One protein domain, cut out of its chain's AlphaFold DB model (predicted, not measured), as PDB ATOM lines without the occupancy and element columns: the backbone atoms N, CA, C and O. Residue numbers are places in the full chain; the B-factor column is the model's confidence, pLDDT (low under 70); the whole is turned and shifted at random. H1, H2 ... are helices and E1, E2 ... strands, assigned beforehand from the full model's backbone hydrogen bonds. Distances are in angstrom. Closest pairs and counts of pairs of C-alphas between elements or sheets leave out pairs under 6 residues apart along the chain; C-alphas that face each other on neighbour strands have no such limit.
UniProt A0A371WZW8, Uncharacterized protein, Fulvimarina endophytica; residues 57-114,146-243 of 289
ATOM      1  N   ASP A  57      54.124  34.607 -43.998       93.62
ATOM      2  CA  ASP A  57      54.173  33.475 -44.918       93.62
ATOM      3  C   ASP A  57      52.953  33.439 -45.849       93.62
ATOM      4  O   ASP A  57      53.098  33.192 -47.046       93.62
ATOM      5  N   GLY A  58      51.758  33.755 -45.349       94.38
ATOM      6  CA  GLY A  58      50.540  33.860 -46.152       94.38
ATOM      7  C   GLY A  58      50.627  34.931 -47.236       94.38
ATOM      8  O   GLY A  58      50.267  34.673 -48.387       94.38
ATOM      9  N   VAL A  59      51.171  36.107 -46.907       94.75
ATOM     10  CA  VAL A  59      51.431  37.193 -47.866       94.75
ATOM     11  C   VAL A  59      52.367  36.702 -48.969       94.75
ATOM     12  O   VAL A  59      52.096  36.902 -50.157       94.75
ATOM     13  N   GLN A  60      53.474  36.052 -48.600       96.81
ATOM     14  CA  GLN A  60      54.434  35.550 -49.582       96.81
ATOM     15  C   GLN A  60      53.841  34.429 -50.440       96.81
ATOM     16  O   GLN A  60      54.026  34.430 -51.658       96.81
ATOM     17  N   ALA A  61      53.064  33.526 -49.840       98.06
ATOM     18  CA  ALA A  61      52.387  32.462 -50.563       98.06
ATOM     19  C   ALA A  61      51.414  33.028 -51.596       98.06
ATOM     20  O   ALA A  61      51.435  32.617 -52.756       98.06
ATOM     21  N   PHE A  62      50.603  34.014 -51.212       97.44
ATOM     22  CA  PHE A  62      49.643  34.634 -52.115       97.44
ATOM     23  C   PHE A  62      50.333  35.369 -53.274       97.44
ATOM     24  O   PHE A  62      49.915  35.252 -54.429       97.44
ATOM     25  N   ARG A  63      51.456  36.052 -53.012       97.75
ATOM     26  CA  ARG A  63      52.298  36.647 -54.066       97.75
ATOM     27  C   ARG A  63      52.867  35.583 -55.003       97.75
ATOM     28  O   ARG A  63      52.824  35.759 -56.220       97.75
ATOM     29  N   ASN A  64      53.356  34.472 -54.461       98.69
ATOM     30  CA  ASN A  64      53.862  33.349 -55.246       98.69
ATOM     31  C   ASN A  64      52.774  32.730 -56.131       98.69
ATOM     32  O   ASN A  64      53.035  32.468 -57.303       98.69
ATOM     33  N   VAL A  65      51.545  32.587 -55.628       98.69
ATOM     34  CA  VAL A  65      50.380  32.146 -56.413       98.69
ATOM     35  C   VAL A  65      50.124  33.085 -57.596       98.69
ATOM     36  O   VAL A  65      49.984  32.625 -58.730       98.69
ATOM     37  N   GLN A  66      50.118  34.404 -57.375       98.31
ATOM     38  CA  GLN A  66      49.931  35.380 -58.456       98.31
ATOM     39  C   GLN A  66      51.054  35.309 -59.498       98.31
ATOM     40  O   GLN A  66      50.787  35.263 -60.700       98.31
ATOM     41  N   MET A  67      52.310  35.253 -59.048       98.75
ATOM     42  CA  MET A  67      53.466  35.147 -59.937       98.75
ATOM     43  C   MET A  67      53.480  33.822 -60.706       98.75
ATOM     44  O   MET A  67      53.842  33.813 -61.881       98.75
ATOM     45  N   ALA A  68      53.050  32.717 -60.093       98.81
ATOM     46  CA  ALA A  68      52.970  31.415 -60.748       98.81
ATOM     47  C   ALA A  68      51.971  31.439 -61.907       98.81
ATOM     48  O   ALA A  68      52.279  30.941 -62.987       98.81
ATOM     49  N   ARG A  69      50.813  32.085 -61.728       98.44
ATOM     50  CA  ARG A  69      49.825  32.261 -62.804       98.44
ATOM     51  C   ARG A  69      50.401  33.049 -63.980       98.44
ATOM     52  O   ARG A  69      50.224  32.645 -65.124       98.44
ATOM     53  N   VAL A  70      51.138  34.130 -63.709       98.56
ATOM     54  CA  VAL A  70      51.845  34.890 -64.756       98.56
ATOM     55  C   VAL A  70      52.900  34.019 -65.445       98.56
ATOM     56  O   VAL A  70      52.936  33.953 -66.670       98.56
ATOM     57  N   ALA A  71      53.716  33.295 -64.676       98.75
ATOM     58  CA  ALA A  71      54.756  32.418 -65.208       98.75
ATOM     59  C   ALA A  71      54.188  31.296 -66.098       98.75
ATOM     60  O   ALA A  71      54.783  30.997 -67.132       98.75
ATOM     61  N   ILE A  72      53.030  30.724 -65.746       98.50
ATOM     62  CA  ILE A  72      52.310  29.748 -66.577       98.50
ATOM     63  C   ILE A  72      51.987  30.344 -67.953       98.50
ATOM     64  O   ILE A  72      52.306  29.735 -68.973       98.50
ATOM     65  N   PHE A  73      51.389  31.539 -67.997       98.12
ATOM     66  CA  PHE A  73      51.010  32.179 -69.263       98.12
ATOM     67  C   PHE A  73      52.205  32.664 -70.089       98.12
ATOM     68  O   PHE A  73      52.144  32.647 -71.316       98.12
ATOM     69  N   ASP A  74      53.305  33.021 -69.432       98.38
ATOM     70  CA  ASP A  74      54.576  33.355 -70.081       98.38
ATOM     71  C   ASP A  74      55.326  32.118 -70.623       98.38
ATOM     72  O   ASP A  74      56.400  32.260 -71.211       98.38
ATOM     73  N   GLY A  75      54.822  30.900 -70.387       97.94
ATOM     74  CA  GLY A  75      55.506  29.652 -70.742       97.94
ATOM     75  C   GLY A  75      56.729  29.339 -69.869       97.94
ATOM     76  O   GLY A  75      57.535  28.480 -70.216       97.94
ATOM     77  N   LYS A  76      56.888  30.019 -68.727       98.56
ATOM     78  CA  LYS A  76      57.971  29.813 -67.750       98.56
ATOM     79  C   LYS A  76      57.565  28.740 -66.736       98.56
ATOM     80  O   LYS A  76      57.420  29.011 -65.543       98.56
ATOM     81  N   THR A  77      57.371  27.518 -67.214       97.25
ATOM     82  CA  THR A  77      56.804  26.406 -66.433       97.25
ATOM     83  C   THR A  77      57.673  26.010 -65.235       97.25
ATOM     84  O   THR A  77      57.146  25.840 -64.139       97.25
ATOM     85  N   ASP A  78      59.001  25.997 -65.378       98.19
ATOM     86  CA  ASP A  78      59.931  25.744 -64.261       98.19
ATOM     87  C   ASP A  78      59.797  26.785 -63.139       98.19
ATOM     88  O   ASP A  78      59.840  26.465 -61.948       98.19
ATOM     89  N   MET A  79      59.618  28.053 -63.520       98.50
ATOM     90  CA  MET A  79      59.412  29.146 -62.573       98.50
ATOM     91  C   MET A  79      58.060  29.006 -61.876       98.50
ATOM     92  O   MET A  79      57.997  29.169 -60.659       98.50
ATOM     93  N   ALA A  80      57.003  28.666 -62.619       98.75
ATOM     94  CA  ALA A  80      55.685  28.410 -62.050       98.75
ATOM     95  C   ALA A  80      55.724  27.278 -61.015       98.75
ATOM     96  O   ALA A  80      55.239  27.466 -59.902       98.75
ATOM     97  N   THR A  81      56.366  26.150 -61.334       98.69
ATOM     98  CA  THR A  81      56.529  25.018 -60.409       98.69
ATOM     99  C   THR A  81      57.242  25.444 -59.133       98.69
ATOM    100  O   THR A  81      56.737  25.205 -58.039       98.69
ATOM    101  N   LYS A  82      58.366  26.161 -59.253       98.75
ATOM    102  CA  LYS A  82      59.107  26.650 -58.086       98.75
ATOM    103  C   LYS A  82      58.263  27.579 -57.208       98.75
ATOM    104  O   LYS A  82      58.281  27.443 -55.988       98.75
ATOM    105  N   LEU A  83      57.530  28.509 -57.816       98.88
ATOM    106  CA  LEU A  83      56.666  29.445 -57.097       98.88
ATOM    107  C   LEU A  83      55.529  28.716 -56.371       98.88
ATOM    108  O   LEU A  83      55.265  29.010 -55.208       98.88
ATOM    109  N   VAL A  84      54.894  27.733 -57.016       98.81
ATOM    110  CA  VAL A  84      53.851  26.912 -56.381       98.81
ATOM    111  C   VAL A  84      54.426  26.074 -55.238       98.81
ATOM    112  O   VAL A  84      53.833  26.040 -54.164       98.81
ATOM    113  N   ASP A  85      55.604  25.472 -55.403       98.69
ATOM    114  CA  ASP A  85      56.273  24.723 -54.332       98.69
ATOM    115  C   ASP A  85      56.568  25.603 -53.108       98.69
ATOM    116  O   ASP A  85      56.360  25.182 -51.967       98.69
ATOM    117  N   GLN A  86      57.029  26.836 -53.341       98.75
ATOM    118  CA  GLN A  86      57.261  27.820 -52.282       98.75
ATOM    119  C   GLN A  86      55.951  28.231 -51.602       98.75
ATOM    120  O   GLN A  86      55.900  28.268 -50.375       98.75
ATOM    121  N   ALA A  87      54.886  28.467 -52.375       98.69
ATOM    122  CA  ALA A  87      53.571  28.794 -51.831       98.69
ATOM    123  C   ALA A  87      53.020  27.668 -50.941       98.69
ATOM    124  O   ALA A  87      52.521  27.948 -49.854       98.69
ATOM    125  N   VAL A  88      53.165  26.396 -51.341       98.31
ATOM    126  CA  VAL A  88      52.768  25.253 -50.498       98.31
ATOM    127  C   VAL A  88      53.523  25.273 -49.168       98.31
ATOM    128  O   VAL A  88      52.903  25.127 -48.119       98.31
ATOM    129  N   GLN A  89      54.846  25.456 -49.189       98.00
ATOM    130  CA  GLN A  89      55.658  25.471 -47.965       98.00
ATOM    131  C   GLN A  89      55.263  26.616 -47.028       98.00
ATOM    132  O   GLN A  89      55.086  26.401 -45.830       98.00
ATOM    133  N   GLN A  90      55.071  27.809 -47.584       98.12
ATOM    134  CA  GLN A  90      54.680  28.998 -46.834       98.12
ATOM    135  C   GLN A  90      53.287  28.848 -46.218       98.12
ATOM    136  O   GLN A  90      53.119  29.097 -45.031       98.12
ATOM    137  N   LEU A  91      52.300  28.331 -46.956       97.06
ATOM    138  CA  LEU A  91      50.967  28.094 -46.390       97.06
ATOM    139  C   LEU A  91      50.971  27.041 -45.273       97.06
ATOM    140  O   LEU A  91      50.171  27.126 -44.345       97.06
ATOM    141  N   GLN A  92      51.863  26.048 -45.337       95.44
ATOM    142  CA  GLN A  92      52.025  25.093 -44.235       95.44
ATOM    143  C   GLN A  92      52.656  25.748 -43.004       95.44
ATOM    144  O   GLN A  92      52.222  25.470 -41.888       95.44
ATOM    145  N   SER A  93      53.631  26.639 -43.197       94.00
ATOM    146  CA  SER A  93      54.232  27.431 -42.116       94.00
ATOM    147  C   SER A  93      53.203  28.363 -41.458       94.00
ATOM    148  O   SER A  93      53.060  28.376 -40.231       94.00
ATOM    149  N   ALA A  94      52.373  29.016 -42.279       92.31
ATOM    150  CA  ALA A  94      51.298  29.912 -41.861       92.31
ATOM    151  C   ALA A  94      50.239  29.247 -40.959       92.31
ATOM    152  O   ALA A  94      49.550  29.930 -40.207       92.31
ATOM    153  N   LYS A  95      50.125  27.909 -40.940       90.12
ATOM    154  CA  LYS A  95      49.268  27.208 -39.960       90.12
ATOM    155  C   LYS A  95      49.692  27.449 -38.510       90.12
ATOM    156  O   LYS A  95      48.898  27.227 -37.600       90.12
ATOM    157  N   THR A  96      50.951  27.814 -38.289       87.31
ATOM    158  CA  THR A  96      51.567  27.862 -36.957       87.31
ATOM    159  C   THR A  96      52.125  29.231 -36.583       87.31
ATOM    160  O   THR A  96      52.661  29.375 -35.488       87.31
ATOM    161  N   ASP A  97      51.970  30.239 -37.444       83.44
ATOM    162  CA  ASP A  97      52.492  31.592 -37.212       83.44
ATOM    163  C   ASP A  97      51.615  32.442 -36.264       83.44
ATOM    164  O   ASP A  97      52.014  33.530 -35.857       83.44
ATOM    165  N   GLY A  98      50.439  31.934 -35.876       82.62
ATOM    166  CA  GLY A  98      49.511  32.594 -34.951       82.62
ATOM    167  C   GLY A  98      48.643  33.690 -35.578       82.62
ATOM    168  O   GLY A  98      47.886  34.341 -34.857       82.62
ATOM    169  N   SER A  99      48.720  33.886 -36.896       87.94
ATOM    170  CA  SER A  99      47.925  34.880 -37.629       87.94
ATOM    171  C   SER A  99      46.519  34.380 -37.983       87.94
ATOM    172  O   SER A  99      45.570  35.164 -38.057       87.94
ATOM    173  N   ALA A 100      46.371  33.067 -38.181       87.88
ATOM    174  CA  ALA A 100      45.118  32.455 -38.590       87.88
ATOM    175  C   ALA A 100      44.090  32.413 -37.446       87.88
ATOM    176  O   ALA A 100      44.432  32.162 -36.288       87.88
ATOM    177  N   PHE A 101      42.811  32.607 -37.767       86.19
ATOM    178  CA  PHE A 101      41.735  32.588 -36.776       86.19
ATOM    179  C   PHE A 101      40.452  31.950 -37.305       86.19
ATOM    180  O   PHE A 101      40.144  31.999 -38.493       86.19
ATOM    181  N   GLU A 102      39.668  31.363 -36.407       86.81
ATOM    182  CA  GLU A 102      38.384  30.756 -36.743       86.81
ATOM    183  C   GLU A 102      37.268  31.800 -36.778       86.81
ATOM    184  O   GLU A 102      37.082  32.564 -35.827       86.81
ATOM    185  N   LYS A 103      36.500  31.830 -37.870       84.06
ATOM    186  CA  LYS A 103      35.314  32.686 -37.986       84.06
ATOM    187  C   LYS A 103      34.314  32.137 -38.996       84.06
ATOM    188  O   LYS A 103      34.692  31.554 -40.015       84.06
ATOM    189  N   ALA A 104      33.025  32.345 -38.742       85.56
ATOM    190  CA  ALA A 104      31.990  32.047 -39.726       85.56
ATOM    191  C   ALA A 104      32.071  33.038 -40.896       85.56
ATOM    192  O   ALA A 104      32.231  34.243 -40.693       85.56
ATOM    193  N   HIS A 105      31.918  32.545 -42.127       81.25
ATOM    194  CA  HIS A 105      31.998  33.394 -43.320       81.25
ATOM    195  C   HIS A 105      30.966  34.535 -43.300       81.25
ATOM    196  O   HIS A 105      31.300  35.672 -43.618       81.25
ATOM    197  N   SER A 106      29.738  34.269 -42.838       82.12
ATOM    198  CA  SER A 106      28.690  35.293 -42.720       82.12
ATOM    199  C   SER A 106      29.092  36.453 -41.813       82.12
ATOM    200  O   SER A 106      28.727  37.587 -42.091       82.12
ATOM    201  N   GLU A 107      29.874  36.202 -40.763       73.38
ATOM    202  CA  GLU A 107      30.313  37.252 -39.841       73.38
ATOM    203  C   GLU A 107      31.399  38.161 -40.421       73.38
ATOM    204  O   GLU A 107      31.599  39.258 -39.903       73.38
ATOM    205  N   LEU A 108      32.120  37.715 -41.454       73.88
ATOM    206  CA  LEU A 108      33.076  38.555 -42.181       73.88
ATOM    207  C   LEU A 108      32.370  39.490 -43.161       73.88
ATOM    208  O   LEU A 108      32.797  40.623 -43.343       73.88
ATOM    209  N   VAL A 109      31.278  39.018 -43.762       67.19
ATOM    210  CA  VAL A 109      30.528  39.763 -44.782       67.19
ATOM    211  C   VAL A 109      29.545  40.759 -44.151       67.19
ATOM    212  O   VAL A 109      29.273  41.791 -44.741       67.19
ATOM    213  N   THR A 110      29.060  40.520 -42.926       53.66
ATOM    214  CA  THR A 110      28.121  41.432 -42.233       53.66
ATOM    215  C   THR A 110      28.756  42.675 -41.602       53.66
ATOM    216  O   THR A 110      28.044  43.470 -40.985       53.66
ATOM    217  N   MET A 111      30.080  42.846 -41.687       48.44
ATOM    218  CA  MET A 111      30.737  44.059 -41.177       48.44
ATOM    219  C   MET A 111      30.531  45.279 -42.094       48.44
ATOM    220  O   MET A 111      30.850  46.390 -41.694       48.44
ATOM    221  N   ASP A 112      29.880  45.099 -43.250       45.09
ATOM    222  CA  ASP A 112      29.518  46.155 -44.206       45.09
ATOM    223  C   ASP A 112      28.321  47.040 -43.786       45.09
ATOM    224  O   ASP A 112      28.027  48.039 -44.442       45.09
ATOM    225  N   ALA A 113      27.609  46.713 -42.699       36.78
ATOM    226  CA  ALA A 113      26.289  47.299 -42.439       36.78
ATOM    227  C   ALA A 113      26.194  48.252 -41.233       36.78
ATOM    228  O   ALA A 113      25.091  48.721 -40.924       36.78
ATOM    229  N   LYS A 114      27.281  48.537 -40.496       44.66
ATOM    230  CA  LYS A 114      27.141  49.307 -39.243       44.66
ATOM    231  C   LYS A 114      28.349  50.126 -38.777       44.66
ATOM    232  O   LYS A 114      28.627  50.104 -37.586       44.66
ATOM    233  N   GLN A 146      35.216  28.463 -40.330       88.62
ATOM    234  CA  GLN A 146      36.456  28.070 -40.995       88.62
ATOM    235  C   GLN A 146      37.631  28.921 -40.518       88.62
ATOM    236  O   GLN A 146      37.441  29.995 -39.943       88.62
ATOM    237  N   VAL A 147      38.844  28.422 -40.754       91.00
ATOM    238  CA  VAL A 147      40.088  29.115 -40.416       91.00
ATOM    239  C   VAL A 147      40.437  30.100 -41.529       91.00
ATOM    240  O   VAL A 147      40.644  29.713 -42.679       91.00
ATOM    241  N   TRP A 148      40.523  31.375 -41.173       90.81
ATOM    242  CA  TRP A 148      40.883  32.476 -42.053       90.81
ATOM    243  C   TRP A 148      42.329  32.884 -41.835       90.81
ATOM    244  O   TRP A 148      42.768  33.018 -40.695       90.81
ATOM    245  N   LEU A 149      43.044  33.108 -42.934       92.94
ATOM    246  CA  LEU A 149      44.401  33.633 -42.935       92.94
ATOM    247  C   LEU A 149      44.401  35.057 -43.499       92.94
ATOM    248  O   LEU A 149      44.083  35.227 -44.680       92.94
ATOM    249  N   PRO A 150      44.759  36.077 -42.706       92.06
ATOM    250  CA  PRO A 150      44.949  37.433 -43.209       92.06
ATOM    251  C   PRO A 150      46.214  37.540 -44.060       92.06
ATOM    252  O   PRO A 150      47.301  37.156 -43.630       92.06
ATOM    253  N   ILE A 151      46.065  38.067 -45.273       92.56
ATOM    254  CA  ILE A 151      47.120  38.119 -46.298       92.56
ATOM    255  C   ILE A 151      47.393  39.529 -46.827       92.56
ATOM    256  O   ILE A 151      48.361  39.724 -47.557       92.56
ATOM    257  N   ASP A 152      46.547  40.503 -46.493       89.44
ATOM    258  CA  ASP A 152      46.794  41.919 -46.757       89.44
ATOM    259  C   ASP A 152      46.004  42.783 -45.773       89.44
ATOM    260  O   ASP A 152      44.970  42.356 -45.253       89.44
ATOM    261  N   GLY A 153      46.485  43.997 -45.523       86.25
ATOM    262  CA  GLY A 153      45.869  44.932 -44.594       86.25
ATOM    263  C   GLY A 153      46.124  46.375 -45.001       86.25
ATOM    264  O   GLY A 153      47.257  46.767 -45.280       86.25
ATOM    265  N   GLN A 154      45.070  47.182 -44.993       83.12
ATOM    266  CA  GLN A 154      45.109  48.598 -45.325       83.12
ATOM    267  C   GLN A 154      44.456  49.424 -44.217       83.12
ATOM    268  O   GLN A 154      43.368  49.100 -43.750       83.12
ATOM    269  N   VAL A 155      45.096  50.541 -43.859       84.12
ATOM    270  CA  VAL A 155      44.495  51.586 -43.019       84.12
ATOM    271  C   VAL A 155      43.688  52.540 -43.895       84.12
ATOM    272  O   VAL A 155      44.176  53.020 -44.921       84.12
ATOM    273  N   ILE A 156      42.466  52.834 -43.470       82.00
ATOM    274  CA  ILE A 156      41.554  53.795 -44.080       82.00
ATOM    275  C   ILE A 156      41.420  54.972 -43.111       82.00
ATOM    276  O   ILE A 156      41.168  54.787 -41.923       82.00
ATOM    277  N   LEU A 157      41.634  56.188 -43.617       85.56
ATOM    278  CA  LEU A 157      41.506  57.422 -42.843       85.56
ATOM    279  C   LEU A 157      40.374  58.265 -43.428       85.56
ATOM    280  O   LEU A 157      40.469  58.714 -44.573       85.56
ATOM    281  N   GLY A 158      39.330  58.495 -42.637       83.12
ATOM    282  CA  GLY A 158      38.272  59.456 -42.940       83.12
ATOM    283  C   GLY A 158      38.512  60.744 -42.164       83.12
ATOM    284  O   GLY A 158      38.609  60.695 -40.947       83.12
ATOM    285  N   ALA A 159      38.638  61.893 -42.830       81.44
ATOM    286  CA  ALA A 159      38.867  63.175 -42.158       81.44
ATOM    287  C   ALA A 159      38.026  64.299 -42.774       81.44
ATOM    288  O   ALA A 159      37.851  64.358 -43.992       81.44
ATOM    289  N   ASP A 160      37.566  65.233 -41.940       74.69
ATOM    290  CA  ASP A 160      36.821  66.428 -42.365       74.69
ATOM    291  C   ASP A 160      37.724  67.626 -42.756       74.69
ATOM    292  O   ASP A 160      37.228  68.676 -43.170       74.69
ATOM    293  N   TYR A 161      39.051  67.451 -42.672       71.12
ATOM    294  CA  TYR A 161      40.114  68.413 -43.014       71.12
ATOM    295  C   TYR A 161      39.963  69.809 -42.386       71.12
ATOM    296  O   TYR A 161      40.449  70.801 -42.938       71.12
ATOM    297  N   GLN A 162      39.338  69.910 -41.211       76.94
ATOM    298  CA  GLN A 162      39.238  71.186 -40.510       76.94
ATOM    299  C   GLN A 162      40.528  71.511 -39.749       76.94
ATOM    300  O   GLN A 162      41.039  70.708 -38.964       76.94
ATOM    301  N   VAL A 163      41.054  72.723 -39.936       80.00
ATOM    302  CA  VAL A 163      42.216  73.219 -39.183       80.00
ATOM    303  C   VAL A 163      41.721  74.036 -37.994       80.00
ATOM    304  O   VAL A 163      41.196  75.135 -38.157       80.00
ATOM    305  N   SER A 164      41.904  73.503 -36.788       82.88
ATOM    306  CA  SER A 164      41.600  74.184 -35.526       82.88
ATOM    307  C   SER A 164      42.668  73.873 -34.475       82.88
ATOM    308  O   SER A 164      43.372  72.862 -34.572       82.88
ATOM    309  N   ASP A 165      42.787  74.715 -33.447       86.00
ATOM    310  CA  ASP A 165      43.703  74.460 -32.325       86.00
ATOM    311  C   ASP A 165      43.365  73.147 -31.605       86.00
ATOM    312  O   ASP A 165      44.260  72.395 -31.215       86.00
ATOM    313  N   THR A 166      42.072  72.830 -31.496       84.81
ATOM    314  CA  THR A 166      41.584  71.564 -30.937       84.81
ATOM    315  C   THR A 166      42.050  70.371 -31.774       84.81
ATOM    316  O   THR A 166      42.602  69.424 -31.211       84.81
ATOM    317  N   ASN A 167      41.912  70.434 -33.104       86.38
ATOM    318  CA  ASN A 167      42.326  69.351 -34.003       86.38
ATOM    319  C   ASN A 167      43.851  69.155 -33.959       86.38
ATOM    320  O   ASN A 167      44.329  68.030 -33.823       86.38
ATOM    321  N   ASN A 168      44.629  70.242 -33.960       88.56
ATOM    322  CA  ASN A 168      46.092  70.181 -33.845       88.56
ATOM    323  C   ASN A 168      46.561  69.582 -32.509       88.56
ATOM    324  O   ASN A 168      47.504  68.782 -32.472       88.56
ATOM    325  N   ALA A 169      45.907  69.939 -31.400       91.50
ATOM    326  CA  ALA A 169      46.216  69.380 -30.089       91.50
ATOM    327  C   ALA A 169      45.898  67.878 -30.021       91.50
ATOM    328  O   ALA A 169      46.693  67.107 -29.479       91.50
ATOM    329  N   ALA A 170      44.769  67.457 -30.594       91.62
ATOM    330  CA  ALA A 170      44.359  66.060 -30.664       91.62
ATOM    331  C   ALA A 170      45.327  65.223 -31.523       91.62
ATOM    332  O   ALA A 170      45.851  64.219 -31.042       91.62
ATOM    333  N   VAL A 171      45.705  65.690 -32.718       91.44
ATOM    334  CA  VAL A 171      46.720  65.026 -33.564       91.44
ATOM    335  C   VAL A 171      48.080  64.939 -32.858       91.44
ATOM    336  O   VAL A 171      48.758  63.914 -32.918       91.44
ATOM    337  N   THR A 172      48.484  65.981 -32.128       94.62
ATOM    338  CA  THR A 172      49.735  65.958 -31.350       94.62
ATOM    339  C   THR A 172      49.706  64.878 -30.265       94.62
ATOM    340  O   THR A 172      50.686  64.149 -30.096       94.62
ATOM    341  N   LYS A 173      48.582  64.739 -29.553       95.12
ATOM    342  CA  LYS A 173      48.394  63.678 -28.553       95.12
ATOM    343  C   LYS A 173      48.342  62.295 -29.197       95.12
ATOM    344  O   LYS A 173      48.967  61.385 -28.664       95.12
ATOM    345  N   ALA A 174      47.690  62.150 -30.350       91.75
ATOM    346  CA  ALA A 174      47.684  60.902 -31.109       91.75
ATOM    347  C   ALA A 174      49.107  60.469 -31.490       91.75
ATOM    348  O   ALA A 174      49.496  59.331 -31.256       91.75
ATOM    349  N   ASN A 175      49.928  61.399 -31.986       92.75
ATOM    350  CA  ASN A 175      51.334  61.138 -32.303       92.75
ATOM    351  C   ASN A 175      52.151  60.724 -31.072       92.75
ATOM    352  O   ASN A 175      53.031  59.870 -31.175       92.75
ATOM    353  N   ALA A 176      51.888  61.330 -29.913       94.69
ATOM    354  CA  ALA A 176      52.530  60.938 -28.664       94.69
ATOM    355  C   ALA A 176      52.104  59.525 -28.226       94.69
ATOM    356  O   ALA A 176      52.965  58.734 -27.848       94.69
ATOM    357  N   ALA A 177      50.814  59.197 -28.341       88.56
ATOM    358  CA  ALA A 177      50.275  57.873 -28.041       88.56
ATOM    359  C   ALA A 177      50.857  56.798 -28.976       88.56
ATOM    360  O   ALA A 177      51.394  55.803 -28.497       88.56
ATOM    361  N   MET A 178      50.913  57.046 -30.292       88.25
ATOM    362  CA  MET A 178      51.553  56.133 -31.253       88.25
ATOM    363  C   MET A 178      53.028  55.884 -30.923       88.25
ATOM    364  O   MET A 178      53.476  54.742 -30.914       88.25
ATOM    365  N   LYS A 179      53.790  56.936 -30.585       90.44
ATOM    366  CA  LYS A 179      55.198  56.799 -30.165       90.44
ATOM    367  C   LYS A 179      55.362  55.994 -28.876       90.44
ATOM    368  O   LYS A 179      56.412  55.394 -28.674       90.44
ATOM    369  N   ALA A 180      54.352  56.003 -28.012       89.31
ATOM    370  CA  ALA A 180      54.315  55.210 -26.790       89.31
ATOM    371  C   ALA A 180      53.798  53.773 -27.015       89.31
ATOM    372  O   ALA A 180      53.774  52.993 -26.067       89.31
ATOM    373  N   GLY A 181      53.396  53.412 -28.242       82.19
ATOM    374  CA  GLY A 181      52.755  52.129 -28.548       82.19
ATOM    375  C   GLY A 181      51.303  52.021 -28.079       82.19
ATOM    376  O   GLY A 181      50.766  50.920 -28.024       82.19
ATOM    377  N   ASP A 182      50.669  53.142 -27.740       83.62
ATOM    378  CA  ASP A 182      49.268  53.224 -27.334       83.62
ATOM    379  C   ASP A 182      48.376  53.467 -28.562       83.62
ATOM    380  O   ASP A 182      47.958  54.591 -28.852       83.62
ATOM    381  N   ALA A 183      48.134  52.400 -29.330       83.12
ATOM    382  CA  ALA A 183      47.309  52.448 -30.538       83.12
ATOM    383  C   ALA A 183      45.856  52.858 -30.234       83.12
ATOM    384  O   ALA A 183      45.276  53.668 -30.961       83.12
ATOM    385  N   GLN A 184      45.295  52.377 -29.118       82.94
ATOM    386  CA  GLN A 184      43.941  52.731 -28.691       82.94
ATOM    387  C   GLN A 184      43.835  54.212 -28.330       82.94
ATOM    388  O   GLN A 184      42.960  54.914 -28.839       82.94
ATOM    389  N   GLY A 185      44.751  54.713 -27.498       87.56
ATOM    390  CA  GLY A 185      44.795  56.128 -27.156       87.56
ATOM    391  C   GLY A 185      45.018  56.996 -28.391       87.56
ATOM    392  O   GLY A 185      44.380  58.037 -28.530       87.56
ATOM    393  N   ALA A 186      45.845  56.556 -29.343       89.56
ATOM    394  CA  ALA A 186      46.019  57.258 -30.608       89.56
ATOM    395  C   ALA A 186      44.716  57.351 -31.410       89.56
ATOM    396  O   ALA A 186      44.356  58.449 -31.840       89.56
ATOM    397  N   LYS A 187      43.980  56.242 -31.559       85.06
ATOM    398  CA  LYS A 187      42.680  56.218 -32.241       85.06
ATOM    399  C   LYS A 187      41.674  57.155 -31.577       85.06
ATOM    400  O   LYS A 187      41.010  57.932 -32.259       85.06
ATOM    401  N   GLU A 188      41.572  57.119 -30.250       89.31
ATOM    402  CA  GLU A 188      40.665  57.994 -29.501       89.31
ATOM    403  C   GLU A 188      40.991  59.476 -29.722       89.31
ATOM    404  O   GLU A 188      40.086  60.285 -29.923       89.31
ATOM    405  N   GLN A 189      42.278  59.841 -29.743       91.50
ATOM    406  CA  GLN A 189      42.699  61.210 -30.042       91.50
ATOM    407  C   GLN A 189      42.443  61.597 -31.506       91.50
ATOM    408  O   GLN A 189      42.019  62.721 -31.761       91.50
ATOM    409  N   LEU A 190      42.651  60.691 -32.465       89.19
ATOM    410  CA  LEU A 190      42.333  60.942 -33.876       89.19
ATOM    411  C   LEU A 190      40.832  61.174 -34.073       89.19
ATOM    412  O   LEU A 190      40.449  62.156 -34.707       89.19
ATOM    413  N   LYS A 191      39.984  60.392 -33.400       88.81
ATOM    414  CA  LYS A 191      38.532  60.597 -33.411       88.81
ATOM    415  C   LYS A 191      38.127  61.977 -32.883       88.81
ATOM    416  O   LYS A 191      37.241  62.617 -33.443       88.81
ATOM    417  N   LEU A 192      38.793  62.478 -31.836       88.44
ATOM    418  CA  LEU A 192      38.573  63.843 -31.329       88.44
ATOM    419  C   LEU A 192      38.988  64.933 -32.330       88.44
ATOM    420  O   LEU A 192      38.473  66.046 -32.252       88.44
ATOM    421  N   ALA A 193      39.906  64.623 -33.243       88.31
ATOM    422  CA  ALA A 193      40.323  65.509 -34.324       88.31
ATOM    423  C   ALA A 193      39.414  65.426 -35.565       88.31
ATOM    424  O   ALA A 193      39.758  66.023 -36.582       88.31
ATOM    425  N   GLY A 194      38.305  64.675 -35.508       85.69
ATOM    426  CA  GLY A 194      37.462  64.404 -36.677       85.69
ATOM    427  C   GLY A 194      38.114  63.451 -37.682       85.69
ATOM    428  O   GLY A 194      37.777  63.497 -38.863       85.69
ATOM    429  N   VAL A 195      39.078  62.637 -37.231       87.44
ATOM    430  CA  VAL A 195      39.749  61.613 -38.036       87.44
ATOM    431  C   VAL A 195      39.293  60.230 -37.576       87.44
ATOM    432  O   VAL A 195      39.689  59.756 -36.510       87.44
ATOM    433  N   ASP A 196      38.481  59.576 -38.393       83.94
ATOM    434  CA  ASP A 196      38.119  58.174 -38.231       83.94
ATOM    435  C   ASP A 196      39.215  57.282 -38.831       83.94
ATOM    436  O   ASP A 196      39.805  57.593 -39.873       83.94
ATOM    437  N   VAL A 197      39.523  56.193 -38.128       81.88
ATOM    438  CA  VAL A 197      40.562  55.228 -38.501       81.88
ATOM    439  C   VAL A 197      39.930  53.847 -38.552       81.88
ATOM    440  O   VAL A 197      39.586  53.293 -37.503       81.88
ATOM    441  N   ASP A 198      39.858  53.300 -39.757       77.25
ATOM    442  CA  ASP A 198      39.301  51.983 -40.051       77.25
ATOM    443  C   ASP A 198      40.356  51.101 -40.730       77.25
ATOM    444  O   ASP A 198      41.372  51.588 -41.240       77.25
ATOM    445  N   PHE A 199      40.152  49.784 -40.716       78.50
ATOM    446  CA  PHE A 199      41.086  48.827 -41.306       78.50
ATOM    447  C   PHE A 199      40.347  47.898 -42.256       78.50
ATOM    448  O   PHE A 199      39.389  47.251 -41.858       78.50
ATOM    449  N   ALA A 200      40.829  47.768 -43.488       83.50
ATOM    450  CA  ALA A 200      40.387  46.724 -44.402       83.50
ATOM    451  C   ALA A 200      41.419  45.597 -44.416       83.50
ATOM    452  O   ALA A 200      42.601  45.837 -44.661       83.50
ATOM    453  N   VAL A 201      40.977  44.366 -44.170       86.31
ATOM    454  CA  VAL A 201      41.840  43.182 -44.141       86.31
ATOM    455  C   VAL A 201      41.371  42.196 -45.202       86.31
ATOM    456  O   VAL A 201      40.203  41.804 -45.214       86.31
ATOM    457  N   ALA A 202      42.281  41.785 -46.085       90.56
ATOM    458  CA  ALA A 202      42.042  40.718 -47.047       90.56
ATOM    459  C   ALA A 202      42.451  39.373 -46.442       90.56
ATOM    460  O   ALA A 202      43.539  39.228 -45.880       90.56
ATOM    461  N   MET A 203      41.581  38.378 -46.573       91.31
ATOM    462  CA  MET A 203      41.739  37.060 -45.969       91.31
ATOM    463  C   MET A 203      41.400  35.956 -46.954       91.31
ATOM    464  O   MET A 203      40.552  36.128 -47.826       91.31
ATOM    465  N   VAL A 204      42.016  34.795 -46.761       94.88
ATOM    466  CA  VAL A 204      41.700  33.573 -47.507       94.88
ATOM    467  C   VAL A 204      41.336  32.430 -46.559       94.88
ATOM    468  O   VAL A 204      41.849  32.382 -45.436       94.88
ATOM    469  N   PRO A 205      40.472  31.491 -46.979       95.31
ATOM    470  CA  PRO A 205      40.202  30.282 -46.211       95.31
ATOM    471  C   PRO A 205      41.443  29.378 -46.233       95.31
ATOM    472  O   PRO A 205      41.806  28.846 -47.284       95.31
ATOM    473  N   LEU A 206      42.122  29.222 -45.094       95.25
ATOM    474  CA  LEU A 206      43.470  28.644 -45.023       95.25
ATOM    475  C   LEU A 206      43.530  27.218 -45.584       95.25
ATOM    476  O   LEU A 206      44.338  26.924 -46.465       95.25
ATOM    477  N   ASP A 207      42.661  26.335 -45.095       95.31
ATOM    478  CA  ASP A 207      42.694  24.927 -45.492       95.31
ATOM    479  C   ASP A 207      42.301  24.731 -46.961       95.31
ATOM    480  O   ASP A 207      42.953  23.955 -47.661       95.31
ATOM    481  N   GLN A 208      41.305  25.473 -47.457       96.56
ATOM    482  CA  GLN A 208      40.926  25.430 -48.874       96.56
ATOM    483  C   GLN A 208      42.054  25.965 -49.764       96.56
ATOM    484  O   GLN A 208      42.383  25.357 -50.778       96.56
ATOM    485  N   THR A 209      42.707  27.054 -49.353       98.12
ATOM    486  CA  THR A 209      43.836  27.636 -50.089       98.12
ATOM    487  C   THR A 209      44.984  26.638 -50.222       98.12
ATOM    488  O   THR A 209      45.569  26.498 -51.292       98.12
ATOM    489  N   ILE A 210      45.288  25.887 -49.161       98.06
ATOM    490  CA  ILE A 210      46.304  24.829 -49.206       98.06
ATOM    491  C   ILE A 210      45.919  23.731 -50.193       98.06
ATOM    492  O   ILE A 210      46.775  23.291 -50.961       98.06
ATOM    493  N   GLN A 211      44.658  23.297 -50.185       98.31
ATOM    494  CA  GLN A 211      44.173  22.269 -51.105       98.31
ATOM    495  C   GLN A 211      44.273  22.726 -52.563       98.31
ATOM    496  O   GLN A 211      44.828  21.996 -53.383       98.31
ATOM    497  N   ASP A 212      43.819  23.942 -52.872       98.62
ATOM    498  CA  ASP A 212      43.853  24.501 -54.227       98.62
ATOM    499  C   ASP A 212      45.300  24.620 -54.744       98.62
ATOM    500  O   ASP A 212      45.616  24.199 -55.858       98.62
ATOM    501  N   VAL A 213      46.231  25.121 -53.918       98.69
ATOM    502  CA  VAL A 213      47.648  25.254 -54.309       98.69
ATOM    503  C   VAL A 213      48.329  23.885 -54.449       98.69
ATOM    504  O   VAL A 213      49.130  23.686 -55.364       98.69
ATOM    505  N   GLN A 214      48.002  22.907 -53.598       98.69
ATOM    506  CA  GLN A 214      48.503  21.533 -53.739       98.69
ATOM    507  C   GLN A 214      47.953  20.842 -54.990       98.69
ATOM    508  O   GLN A 214      48.683  20.107 -55.656       98.69
ATOM    509  N   GLN A 215      46.693  21.091 -55.343       98.81
ATOM    510  CA  GLN A 215      46.118  20.571 -56.577       98.81
ATOM    511  C   GLN A 215      46.804  21.195 -57.798       98.81
ATOM    512  O   GLN A 215      47.257  20.458 -58.673       98.81
ATOM    513  N   ALA A 216      47.021  22.514 -57.797       98.81
ATOM    514  CA  ALA A 216      47.808  23.181 -58.831       98.81
ATOM    515  C   ALA A 216      49.224  22.595 -58.962       98.81
ATOM    516  O   ALA A 216      49.713  22.392 -60.071       98.81
ATOM    517  N   GLN A 217      49.878  22.274 -57.840       98.75
ATOM    518  CA  GLN A 217      51.189  21.619 -57.836       98.75
ATOM    519  C   GLN A 217      51.148  20.259 -58.552       98.75
ATOM    520  O   GLN A 217      52.059  19.923 -59.310       98.75
ATOM    521  N   ASN A 218      50.104  19.465 -58.312       98.69
ATOM    522  CA  ASN A 218      49.925  18.168 -58.965       98.69
ATOM    523  C   ASN A 218      49.649  18.321 -60.464       98.69
ATOM    524  O   ASN A 218      50.197  17.562 -61.262       98.69
ATOM    525  N   ASP A 219      48.856  19.319 -60.849       98.75
ATOM    526  CA  ASP A 219      48.559  19.607 -62.249       98.75
ATOM    527  C   ASP A 219      49.800  20.107 -63.004       98.75
ATOM    528  O   ASP A 219      50.065  19.635 -64.109       98.75
ATOM    529  N   LEU A 220      50.645  20.944 -62.386       98.56
ATOM    530  CA  LEU A 220      51.940  21.338 -62.959       98.56
ATOM    531  C   LEU A 220      52.872  20.138 -63.176       98.56
ATOM    532  O   LEU A 220      53.488  20.034 -64.232       98.56
ATOM    533  N   LYS A 221      52.939  19.196 -62.224       97.88
ATOM    534  CA  LYS A 221      53.716  17.946 -62.378       97.88
ATOM    535  C   LYS A 221      53.198  17.051 -63.509       97.88
ATOM    536  O   LYS A 221      53.935  16.190 -63.981       97.88
ATOM    537  N   ALA A 222      51.939  17.221 -63.901       98.38
ATOM    538  CA  ALA A 222      51.292  16.492 -64.984       98.38
ATOM    539  C   ALA A 222      51.240  17.290 -66.303       98.38
ATOM    540  O   ALA A 222      50.490  16.905 -67.199       98.38
ATOM    541  N   ASP A 223      51.985  18.398 -66.413       98.25
ATOM    542  CA  ASP A 223      51.988  19.319 -67.561       98.25
ATOM    543  C   ASP A 223      50.608  19.935 -67.891       98.25
ATOM    544  O   ASP A 223      50.362  20.427 -68.994       98.25
ATOM    545  N   LYS A 224      49.688  19.951 -66.920       98.69
ATOM    546  CA  LYS A 224      48.337  20.519 -67.032       98.69
ATOM    547  C   LYS A 224      48.323  21.985 -66.614       98.69
ATOM    548  O   LYS A 224      47.774  22.380 -65.587       98.69
ATOM    549  N   TYR A 225      48.992  22.809 -67.409       98.25
ATOM    550  CA  TYR A 225      49.240  24.211 -67.076       98.25
ATOM    551  C   TYR A 225      47.964  25.057 -66.981       98.25
ATOM    552  O   TYR A 225      47.871  25.955 -66.143       98.25
ATOM    553  N   TYR A 226      46.970  24.774 -67.825       98.25
ATOM    554  CA  TYR A 226      45.707  25.506 -67.810       98.25
ATOM    555  C   TYR A 226      44.903  25.196 -66.545       98.25
ATOM    556  O   TYR A 226      44.457  26.116 -65.859       98.25
ATOM    557  N   GLU A 227      44.780  23.914 -66.206       98.56
ATOM    558  CA  GLU A 227      44.120  23.419 -65.003       98.56
ATOM    559  C   GLU A 227      44.816  23.942 -63.747       98.56
ATOM    560  O   GLU A 227      44.153  24.522 -62.890       98.56
ATOM    561  N   ALA A 228      46.152  23.883 -63.695       98.75
ATOM    562  CA  ALA A 228      46.919  24.467 -62.601       98.75
ATOM    563  C   ALA A 228      46.607  25.960 -62.411       98.75
ATOM    564  O   ALA A 228      46.395  26.416 -61.290       98.75
ATOM    565  N   ASN A 229      46.520  26.742 -63.492       98.38
ATOM    566  CA  ASN A 229      46.140  28.150 -63.385       98.38
ATOM    567  C   ASN A 229      44.689  28.342 -62.902       98.38
ATOM    568  O   ASN A 229      44.427  29.318 -62.196       98.38
ATOM    569  N   LEU A 230      43.750  27.461 -63.262       98.50
ATOM    570  CA  LEU A 230      42.380  27.531 -62.744       98.50
ATOM    571  C   LEU A 230      42.342  27.282 -61.234       98.50
ATOM    572  O   LEU A 230      41.674  28.030 -60.526       98.50
ATOM    573  N   GLU A 231      43.099  26.307 -60.737       98.50
ATOM    574  CA  GLU A 231      43.231  26.043 -59.299       98.50
ATOM    575  C   GLU A 231      43.843  27.240 -58.559       98.50
ATOM    576  O   GLU A 231      43.269  27.751 -57.600       98.50
ATOM    577  N   LEU A 232      44.941  27.801 -59.074       98.56
ATOM    578  CA  LEU A 232      45.546  29.015 -58.510       98.56
ATOM    579  C   LEU A 232      44.620  30.240 -58.593       98.56
ATOM    580  O   LEU A 232      44.726  31.161 -57.781       98.56
ATOM    581  N   LYS A 233      43.715  30.293 -59.577       98.25
ATOM    582  CA  LYS A 233      42.712  31.356 -59.676       98.25
ATOM    583  C   LYS A 233      41.658  31.244 -58.573       98.25
ATOM    584  O   LYS A 233      41.281  32.288 -58.046       98.25
ATOM    585  N   LYS A 234      41.244  30.035 -58.173       97.62
ATOM    586  CA  LYS A 234      40.298  29.842 -57.054       97.62
ATOM    587  C   LYS A 234      40.800  30.502 -55.773       97.62
ATOM    588  O   LYS A 234      40.028  31.176 -55.103       97.62
ATOM    589  N   VAL A 235      42.104  30.421 -55.498       97.19
ATOM    590  CA  VAL A 235      42.733  31.107 -54.355       97.19
ATOM    591  C   VAL A 235      42.466  32.616 -54.379       97.19
ATOM    592  O   VAL A 235      42.144  33.199 -53.352       97.19
ATOM    593  N   SER A 236      42.579  33.255 -55.549       92.88
ATOM    594  CA  SER A 236      42.282  34.687 -55.700       92.88
ATOM    595  C   SER A 236      40.786  34.992 -55.590       92.88
ATOM    596  O   SER A 236      40.415  36.035 -55.064       92.88
ATOM    597  N   ASP A 237      39.935  34.097 -56.088       95.50
ATOM    598  CA  ASP A 237      38.478  34.275 -56.087       95.50
ATOM    599  C   ASP A 237      37.865  34.064 -54.689       95.50
ATOM    600  O   ASP A 237      36.803  34.604 -54.397       95.50
ATOM    601  N   ASN A 238      38.555  33.325 -53.816       93.75
ATOM    602  CA  ASN A 238      38.162  33.070 -52.430       93.75
ATOM    603  C   ASN A 238      38.666  34.137 -51.439       93.75
ATOM    604  O   ASN A 238      38.523  33.962 -50.227       93.75
ATOM    605  N   VAL A 239      39.267  35.226 -51.926       93.81
ATOM    606  CA  VAL A 239      39.671  36.344 -51.068       93.81
ATOM    607  C   VAL A 239      38.433  37.074 -50.561       93.81
ATOM    608  O   VAL A 239      37.591  37.523 -51.336       93.81
ATOM    609  N   VAL A 240      38.361  37.245 -49.246       90.81
ATOM    610  CA  VAL A 240      37.340  38.037 -48.563       90.81
ATOM    611  C   VAL A 240      38.002  39.269 -47.978       90.81
ATOM    612  O   VAL A 240      38.982  39.155 -47.246       90.81
ATOM    613  N   VAL A 241      37.456  40.442 -48.276       88.94
ATOM    614  CA  VAL A 241      37.858  41.692 -47.628       88.94
ATOM    615  C   VAL A 241      36.821  42.024 -46.568       88.94
ATOM    616  O   VAL A 241      35.634  42.082 -46.878       88.94
ATOM    617  N   ALA A 242      37.267  42.224 -45.331       81.44
ATOM    618  CA  ALA A 242      36.413  42.678 -44.241       81.44
ATOM    619  C   ALA A 242      36.990  43.943 -43.610       81.44
ATOM    620  O   ALA A 242      38.206  44.071 -43.453       81.44
ATOM    621  N   GLU A 243      36.100  44.850 -43.228       76.38
ATOM    622  CA  GLU A 243      36.449  45.980 -42.383       76.38
ATOM    623  C   GLU A 243      36.540  45.507 -40.929       76.38
ATOM    624  O   GLU A 243      35.668  44.789 -40.440       76.38
TER     625      GLU A 243
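This is residues 57 to 114 and 146 to 243 of the 289 residues of an uncharacterized protein of Fulvimarina endophytica (UniProt A0A371WZW8). A bundle of four helices, H1, H2, H6 and H7, fills one end, and a long two-stranded ribbon, E2 and E3, reaches from it to a separate helical hairpin, H4 and H5, at the other end. The short strands E1 and E4 and helix H3 lie along the bundle's end of the ribbon. The 156 printed residues hold H1, H2, E1, H3, E2, H4, H5, E3, H6, H7 and E4 along the chain, with a curled antiparallel sheet in the order E1, E2, E3, E4, and the class is mixed, helices and strands. The whole is loose, with a radius of gyration of the C-alphas of 20.5 A, and a rod spanning 67 by 32 by 27 A.

H1, residues 57 to 73, is 24.6 A long and begins at C-alpha 57 (54.173, 33.475, -44.918). H2, residues 77 to 94, measures 25.4 A, E1 is residues 101 to 104, and H3 is residues 105 to 113. E2, residues 146 to 159, measures 35.2 A and bends by 69 degrees at residue 151. H4, residues 165 to 179, begins at C-alpha 165 (43.703, 74.460, -32.325), and H5 is residues 183 to 192. E3, residues 195 to 205, measures 32.4 A. H6 is residues 206 to 221, 22.8 A, H7 is residues 225 to 237, and E4, residues 240 to 243, ends at (36.449, 45.980, -42.383).

H1, H2, H6 and H7 form an up and down bundle, each running against the one before it. The hairpin H1 and H2 touches at a shallow tilt of 17 degrees, closest at the C-alphas of Ala 61 and Ala 87, 4.1 A. H2 touches H6, C-alphas of Val 84 and Gln 217 closest at 6.1 A, and the hairpin H6 and H7 touches at Ala 216 and Ala 228, C-alphas 4.1 A apart. H1 touches H7 with residues 65 to 72 alone. E2 pairs with E1 through N 148 and O 101, 2.8 A, and with E3 through N 154 and O 200, 2.8 A; E3 pairs with E4 through N 203 and O 240, 2.8 A. H1 is on the sheet, and the two make two layers, a helix on one face of a sheet. H3 and H5 are on opposite faces, and H6 only grazes the sheet. The hairpin H4 and H5 touches at 7 degrees, opposite ways, closest at the C-alphas of Ala 174 and Ala 186, 4.0 A. Each O i to N i+4 pair is within hydrogen-bond range in H1, H2, H4, H5 and H6; H7 has 7 of 9, and H3 has 2 of 5, with 2 of 6 O i to N i+3 pairs.

The two C-alphas farthest apart are those of Asp 165 and Ala 222, 67.0 A. Residues 115 to 145 are not printed, and C-alphas 114 and 146 are 23.3 A apart across the cut. Of the links printed whole, none is long. Residues 109 to 114 are under 70 in pLDDT; the mean of the printed part is 90.1.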